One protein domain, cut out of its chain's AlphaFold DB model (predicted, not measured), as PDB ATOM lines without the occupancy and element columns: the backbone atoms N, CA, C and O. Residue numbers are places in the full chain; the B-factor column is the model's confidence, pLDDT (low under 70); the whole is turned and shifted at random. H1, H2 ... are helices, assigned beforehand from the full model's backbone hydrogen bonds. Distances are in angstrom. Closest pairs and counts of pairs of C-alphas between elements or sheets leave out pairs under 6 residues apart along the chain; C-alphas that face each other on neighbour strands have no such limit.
ATOM      1  N   LEU A   9     230.100 294.598 186.679       91.31
ATOM      2  CA  LEU A   9     230.575 294.440 185.304       91.31
ATOM      3  C   LEU A   9     230.323 295.692 184.450       91.31
ATOM      4  O   LEU A   9     231.191 296.107 183.684       91.31
ATOM      5  N   GLU A  10     229.157 296.319 184.595       92.62
ATOM      6  CA  GLU A  10     228.806 297.550 183.879       92.62
ATOM      7  C   GLU A  10     229.648 298.730 184.374       92.62
ATOM      8  O   GLU A  10     230.146 299.517 183.570       92.62
ATOM      9  N   LEU A  11     229.894 298.809 185.687       92.56
ATOM     10  CA  LEU A  11     230.824 299.777 186.267       92.56
ATOM     11  C   LEU A  11     232.228 299.614 185.664       92.56
ATOM     12  O   LEU A  11     232.830 300.602 185.237       92.56
ATOM     13  N   LEU A  12     232.739 298.379 185.578       94.12
ATOM     14  CA  LEU A  12     234.037 298.094 184.961       94.12
ATOM     15  C   LEU A  12     234.069 298.531 183.491       94.12
ATOM     16  O   LEU A  12     235.036 299.156 183.055       94.12
ATOM     17  N   PHE A  13     233.004 298.257 182.738       95.38
ATOM     18  CA  PHE A  13     232.888 298.665 181.340       95.38
ATOM     19  C   PHE A  13     232.924 300.192 181.173       95.38
ATOM     20  O   PHE A  13     233.674 300.708 180.341       95.38
ATOM     21  N   ILE A  14     232.194 300.930 182.013       94.56
ATOM     22  CA  ILE A  14     232.208 302.401 182.024       94.56
ATOM     23  C   ILE A  14     233.610 302.928 182.352       94.56
ATOM     24  O   ILE A  14     234.089 303.850 181.691       94.56
ATOM     25  N   VAL A  15     234.297 302.331 183.333       93.44
ATOM     26  CA  VAL A  15     235.676 302.705 183.692       93.44
ATOM     27  C   VAL A  15     236.631 302.479 182.519       93.44
ATOM     28  O   VAL A  15     237.448 303.353 182.227       93.44
ATOM     29  N   ILE A  16     236.512 301.359 181.802       95.00
ATOM     30  CA  ILE A  16     237.321 301.083 180.607       95.00
ATOM     31  C   ILE A  16     237.074 302.147 179.531       95.00
ATOM     32  O   ILE A  16     238.032 302.715 179.006       95.00
ATOM     33  N   ILE A  17     235.811 302.474 179.239       95.81
ATOM     34  CA  ILE A  17     235.463 303.523 178.269       95.81
ATOM     35  C   ILE A  17     236.043 304.874 178.696       95.81
ATOM     36  O   ILE A  17     236.659 305.563 177.883       95.81
ATOM     37  N   ALA A  18     235.910 305.243 179.969       93.94
ATOM     38  CA  ALA A  18     236.461 306.487 180.494       93.94
ATOM     39  C   ALA A  18     237.990 306.552 180.322       93.94
ATOM     40  O   ALA A  18     238.521 307.590 179.921       93.94
ATOM     41  N   ILE A  19     238.697 305.440 180.555       93.25
ATOM     42  CA  ILE A  19     240.148 305.339 180.336       93.25
ATOM     43  C   ILE A  19     240.506 305.481 178.855       93.25
ATOM     44  O   ILE A  19     241.525 306.096 178.544       93.25
ATOM     45  N   ILE A  20     239.693 304.950 177.941       94.06
ATOM     46  CA  ILE A  20     239.914 305.091 176.496       94.06
ATOM     47  C   ILE A  20     239.718 306.547 176.056       94.06
ATOM     48  O   ILE A  20     240.550 307.070 175.317       94.06
ATOM     49  N   ILE A  21     238.663 307.211 176.539       94.69
ATOM     50  CA  ILE A  21     238.329 308.601 176.183       94.69
ATOM     51  C   ILE A  21     239.382 309.582 176.705       94.69
ATOM     52  O   ILE A  21     239.849 310.444 175.966       94.69
ATOM     53  N   VAL A  22     239.754 309.467 177.982       89.88
ATOM     54  CA  VAL A  22     240.743 310.352 178.623       89.88
ATOM     55  C   VAL A  22     242.172 309.966 178.226       89.88
ATOM     56  O   VAL A  22     243.071 310.800 178.217       89.88
ATOM     57  N   GLY A  23     242.390 308.698 177.889       89.44
ATOM     58  CA  GLY A  23     243.698 308.125 177.618       89.44
ATOM     59  C   GLY A  23     244.447 307.737 178.905       89.44
ATOM     60  O   GLY A  23     244.492 308.495 179.883       89.44
ATOM     61  N   PRO A  24     245.143 306.584 178.923       84.44
ATOM     62  CA  PRO A  24     245.821 306.085 180.125       84.44
ATOM     63  C   PRO A  24     246.952 307.009 180.601       84.44
ATOM     64  O   PRO A  24     247.267 307.073 181.791       84.44
ATOM     65  N   ARG A  25     247.564 307.771 179.685       87.62
ATOM     66  CA  ARG A  25     248.652 308.699 180.015       87.62
ATOM     67  C   ARG A  25     248.185 309.850 180.903       87.62
ATOM     68  O   ARG A  25     248.941 310.250 181.788       87.62
ATOM     69  N   ASP A  26     246.970 310.350 180.718       89.44
ATOM     70  CA  ASP A  26     246.493 311.521 181.454       89.44
ATOM     71  C   ASP A  26     245.906 311.152 182.816       89.44
ATOM     72  O   ASP A  26     246.146 311.862 183.795       89.44
ATOM     73  N   ILE A  27     245.306 309.965 182.947       89.25
ATOM     74  CA  ILE A  27     244.865 309.432 184.246       89.25
ATOM     75  C   ILE A  27     246.036 309.293 185.218       89.25
ATOM     76  O   ILE A  27     245.911 309.677 186.377       89.25
ATOM     77  N   THR A  28     247.206 308.827 184.768       89.69
ATOM     78  CA  THR A  28     248.373 308.718 185.663       89.69
ATOM     79  C   THR A  28     248.871 310.077 186.159       89.69
ATOM     80  O   THR A  28     249.310 310.188 187.306       89.69
ATOM     81  N   LYS A  29     248.783 311.132 185.338       91.38
ATOM     82  CA  LYS A  29     249.142 312.499 185.749       91.38
ATOM     83  C   LYS A  29     248.142 313.027 186.772       91.38
ATOM     84  O   LYS A  29     248.559 313.519 187.819       91.38
ATOM     85  N   THR A  30     246.847 312.867 186.504       91.94
ATOM     86  CA  THR A  30     245.771 313.289 187.408       91.94
ATOM     87  C   THR A  30     245.835 312.531 188.729       91.94
ATOM     88  O   THR A  30     245.839 313.159 189.783       91.94
ATOM     89  N   ALA A  31     246.014 311.210 188.699       91.12
ATOM     90  CA  ALA A  31     246.169 310.377 189.890       91.12
ATOM     91  C   ALA A  31     247.411 310.754 190.708       91.12
ATOM     92  O   ALA A  31     247.347 310.806 191.932       91.12
ATOM     93  N   ARG A  32     248.539 311.084 190.063       93.19
ATOM     94  CA  ARG A  32     249.733 311.583 190.770       93.19
ATOM     95  C   ARG A  32     249.493 312.942 191.420       93.19
ATOM     96  O   ARG A  32     249.959 313.166 192.534       93.19
ATOM     97  N   THR A  33     248.794 313.850 190.749       93.94
ATOM     98  CA  THR A  33     248.472 315.177 191.294       93.94
ATOM     99  C   THR A  33     247.498 315.069 192.463       93.94
ATOM    100  O   THR A  33     247.765 315.609 193.537       93.94
ATOM    101  N   LEU A  34     246.425 314.300 192.287       94.00
ATOM    102  CA  LEU A  34     245.428 314.039 193.317       94.00
ATOM    103  C   LEU A  34     246.045 313.280 194.498       94.00
ATOM    104  O   LEU A  34     245.874 313.674 195.643       94.00
ATOM    105  N   GLY A  35     246.865 312.265 194.228       93.25
ATOM    106  CA  GLY A  35     247.584 311.498 195.242       93.25
ATOM    107  C   GLY A  35     248.572 312.346 196.040       93.25
ATOM    108  O   GLY A  35     248.678 312.186 197.251       93.25
ATOM    109  N   ARG A  36     249.253 313.315 195.413       93.12
ATOM    110  CA  ARG A  36     250.082 314.288 196.143       93.12
ATOM    111  C   ARG A  36     249.244 315.204 197.032       93.12
ATOM    112  O   ARG A  36     249.690 315.512 198.133       93.12
ATOM    113  N   ALA A  37     248.067 315.635 196.578       92.12
ATOM    114  CA  ALA A  37     247.154 316.443 197.384       92.12
ATOM    115  C   ALA A  37     246.621 315.647 198.587       92.12
ATOM    116  O   ALA A  37     246.722 316.116 199.717       92.12
ATOM    117  N   ILE A  38     246.180 314.407 198.366       89.94
ATOM    118  CA  ILE A  38     245.750 313.486 199.426       89.94
ATOM    119  C   ILE A  38     246.898 313.213 200.402       89.94
ATOM    120  O   ILE A  38     246.708 313.305 201.608       89.94
ATOM    121  N   ASN A  39     248.116 312.963 199.915       90.06
ATOM    122  CA  ASN A  39     249.286 312.757 200.771       90.06
ATOM    123  C   ASN A  39     249.624 313.999 201.615       90.06
ATOM    124  O   ASN A  39     250.094 313.860 202.739       90.06
ATOM    125  N   ARG A  40     249.375 315.214 201.107       87.44
ATOM    126  CA  ARG A  40     249.515 316.449 201.898       87.44
ATOM    127  C   ARG A  40     248.439 316.564 202.973       87.44
ATOM    128  O   ARG A  40     248.763 316.960 204.083       87.44
ATOM    129  N   ILE A  41     247.199 316.191 202.661       87.56
ATOM    130  CA  ILE A  41     246.094 316.166 203.631       87.56
ATOM    131  C   ILE A  41     246.379 315.128 204.723       87.56
ATOM    132  O   ILE A  41     246.281 315.441 205.903       87.56
ATOM    133  N   TYR A  42     246.822 313.930 204.350       81.69
ATOM    134  CA  TYR A  42     247.151 312.860 205.292       81.69
ATOM    135  C   TYR A  42     248.324 313.216 206.216       81.69
ATOM    136  O   TYR A  42     248.348 312.829 207.377       81.69
ATOM    137  N   ARG A  43     249.309 313.960 205.701       79.62
ATOM    138  CA  ARG A  43     250.456 314.455 206.478       79.62
ATOM    139  C   ARG A  43     250.167 315.750 207.234       79.62
ATOM    140  O   ARG A  43     251.069 316.268 207.881       79.62
ATOM    141  N   SER A  44     248.967 316.310 207.102       83.38
ATOM    142  CA  SER A  44     248.617 317.533 207.814       83.38
ATOM    143  C   SER A  44     248.435 317.248 209.300       83.38
ATOM    144  O   SER A  44     247.941 316.186 209.686       83.38
ATOM    145  N   GLU A  45     248.787 318.233 210.123       73.88
ATOM    146  CA  GLU A  45     248.607 318.183 211.574       73.88
ATOM    147  C   GLU A  45     247.149 317.881 211.941       73.88
ATOM    148  O   GLU A  45     246.908 317.140 212.878       73.88
ATOM    149  N   LEU A  46     246.167 318.326 211.147       71.88
ATOM    150  CA  LEU A  46     244.747 317.982 211.318       71.88
ATOM    151  C   LEU A  46     244.483 316.469 211.267       71.88
ATOM    152  O   LEU A  46     243.790 315.934 212.129       71.88
ATOM    153  N   TRP A  47     245.044 315.767 210.282       76.38
ATOM    154  CA  TRP A  47     244.872 314.317 210.166       76.38
ATOM    155  C   TRP A  47     245.697 313.561 211.206       76.38
ATOM    156  O   TRP A  47     245.243 312.564 211.768       76.38
ATOM    157  N   GLN A  48     246.886 314.072 211.515       74.00
ATOM    158  CA  GLN A  48     247.747 313.509 212.541       74.00
ATOM    159  C   GLN A  48     247.122 313.642 213.936       74.00
ATOM    160  O   GLN A  48     247.089 312.660 214.664       74.00
ATOM    161  N   THR A  49     246.505 314.780 214.261       71.88
ATOM    162  CA  THR A  49     245.806 314.996 215.538       71.88
ATOM    163  C   THR A  49     244.587 314.080 215.659       71.88
ATOM    164  O   THR A  49     244.355 313.509 216.719       71.88
ATOM    165  N   LEU A  50     243.826 313.871 214.576       71.31
ATOM    166  CA  LEU A  50     242.699 312.924 214.553       71.31
ATOM    167  C   LEU A  50     243.160 311.467 214.718       71.31
ATOM    168  O   LEU A  50     242.553 310.707 215.471       71.31
ATOM    169  N   SER A  51     244.252 311.086 214.050       71.75
ATOM    170  CA  SER A  51     244.846 309.746 214.136       71.75
ATOM    171  C   SER A  51     245.473 309.472 215.511       71.75
ATOM    172  O   SER A  51     245.277 308.406 216.095       71.75
ATOM    173  N   GLU A  52     246.171 310.458 216.082       64.88
ATOM    174  CA  GLU A  52     246.736 310.403 217.434       64.88
ATOM    175  C   GLU A  52     245.623 310.360 218.495       64.88
ATOM    176  O   GLU A  52     245.685 309.540 219.414       64.88
ATOM    177  N   THR A  53     244.531 311.115 218.306       60.53
ATOM    178  CA  THR A  53     243.314 311.028 219.141       60.53
ATOM    179  C   THR A  53     242.638 309.653 219.032       60.53
ATOM    180  O   THR A  53     241.994 309.207 219.979       60.53
ATOM    181  N   GLY A  54     242.852 308.913 217.939       60.97
ATOM    182  CA  GLY A  54     242.363 307.542 217.751       60.97
ATOM    183  C   GLY A  54     242.808 306.555 218.836       60.97
ATOM    184  O   GLY A  54     242.066 305.629 219.160       60.97
ATOM    185  N   HIS A  55     243.960 306.779 219.475       58.38
ATOM    186  CA  HIS A  55     244.416 305.932 220.584       58.38
ATOM    187  C   HIS A  55     243.656 306.207 221.895       58.38
ATOM    188  O   HIS A  55     243.506 305.295 222.707       58.38
ATOM    189  N   ALA A  56     243.103 307.413 222.078       56.03
ATOM    190  CA  ALA A  56     242.225 307.758 223.203       56.03
ATOM    191  C   ALA A  56     240.773 307.272 223.002       56.03
ATOM    192  O   ALA A  56     240.008 307.166 223.957       56.03
ATOM    193  N   ILE A  57     240.399 306.915 221.768       56.34
ATOM    194  CA  ILE A  57     239.059 306.434 221.395       56.34
ATOM    195  C   ILE A  57     238.908 304.923 221.658       56.34
ATOM    196  O   ILE A  57     237.919 304.329 221.274       56.34
ATOM    197  N   ARG A  58     239.829 304.244 222.349       61.66
ATOM    198  CA  ARG A  58     239.707 302.792 222.608       61.66
ATOM    199  C   ARG A  58     238.490 302.422 223.482       61.66
ATOM    200  O   ARG A  58     237.885 301.380 223.249       61.66
TER     201      ARG A  58
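This is residues 9 to 58 of the 129 residues of an uncharacterized protein of Anaerolineae bacterium (UniProt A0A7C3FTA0). An open U of three helices with no packed core: long H2 makes the base, H1 stands at one end as an arm, and short H3 with residues 54 to 58 makes the other arm, on the same side. The printed part has 50 residues with three named helices, H1, H2, H3 in order, and no named strand: all helix. It is extended, with a radius of gyration of the C-alphas of 17.1 A, and flat, spanning 46 by 25 by 9 A.

H2, residues 24 to 42, is 26.1 A long, from C-alpha 24 at (245.821, 306.085, 180.125). H1, residues 9 to 22, is 20.0 A long, from C-alpha 9 at (230.575, 294.440, 185.304). H3, residues 45 to 53, ends at C-alpha 53 (243.314, 311.028, 219.141).

H2 and H1 are close but not clearly touching, the closest C-alphas, of Ile 27 and Ile 19, being 7.4 A apart; they are about perpendicular, at 76 degrees. H2 and H3 are also close but not clearly touching, closest at C-alphas Ile 41 and Trp 47, 6.9 A, with a steep tilt of 63 degrees. H1 and H3 are apart. Every O i to N i+4 pair is within hydrogen-bond range in H1 and H3, and 14 of 15 in H2.

The C-alphas farthest apart, of Ile 21 and Ala 56, are 47.2 A apart. The printed part has no cut, and both links are tight. Residues 52 to 58 have pLDDT under 70.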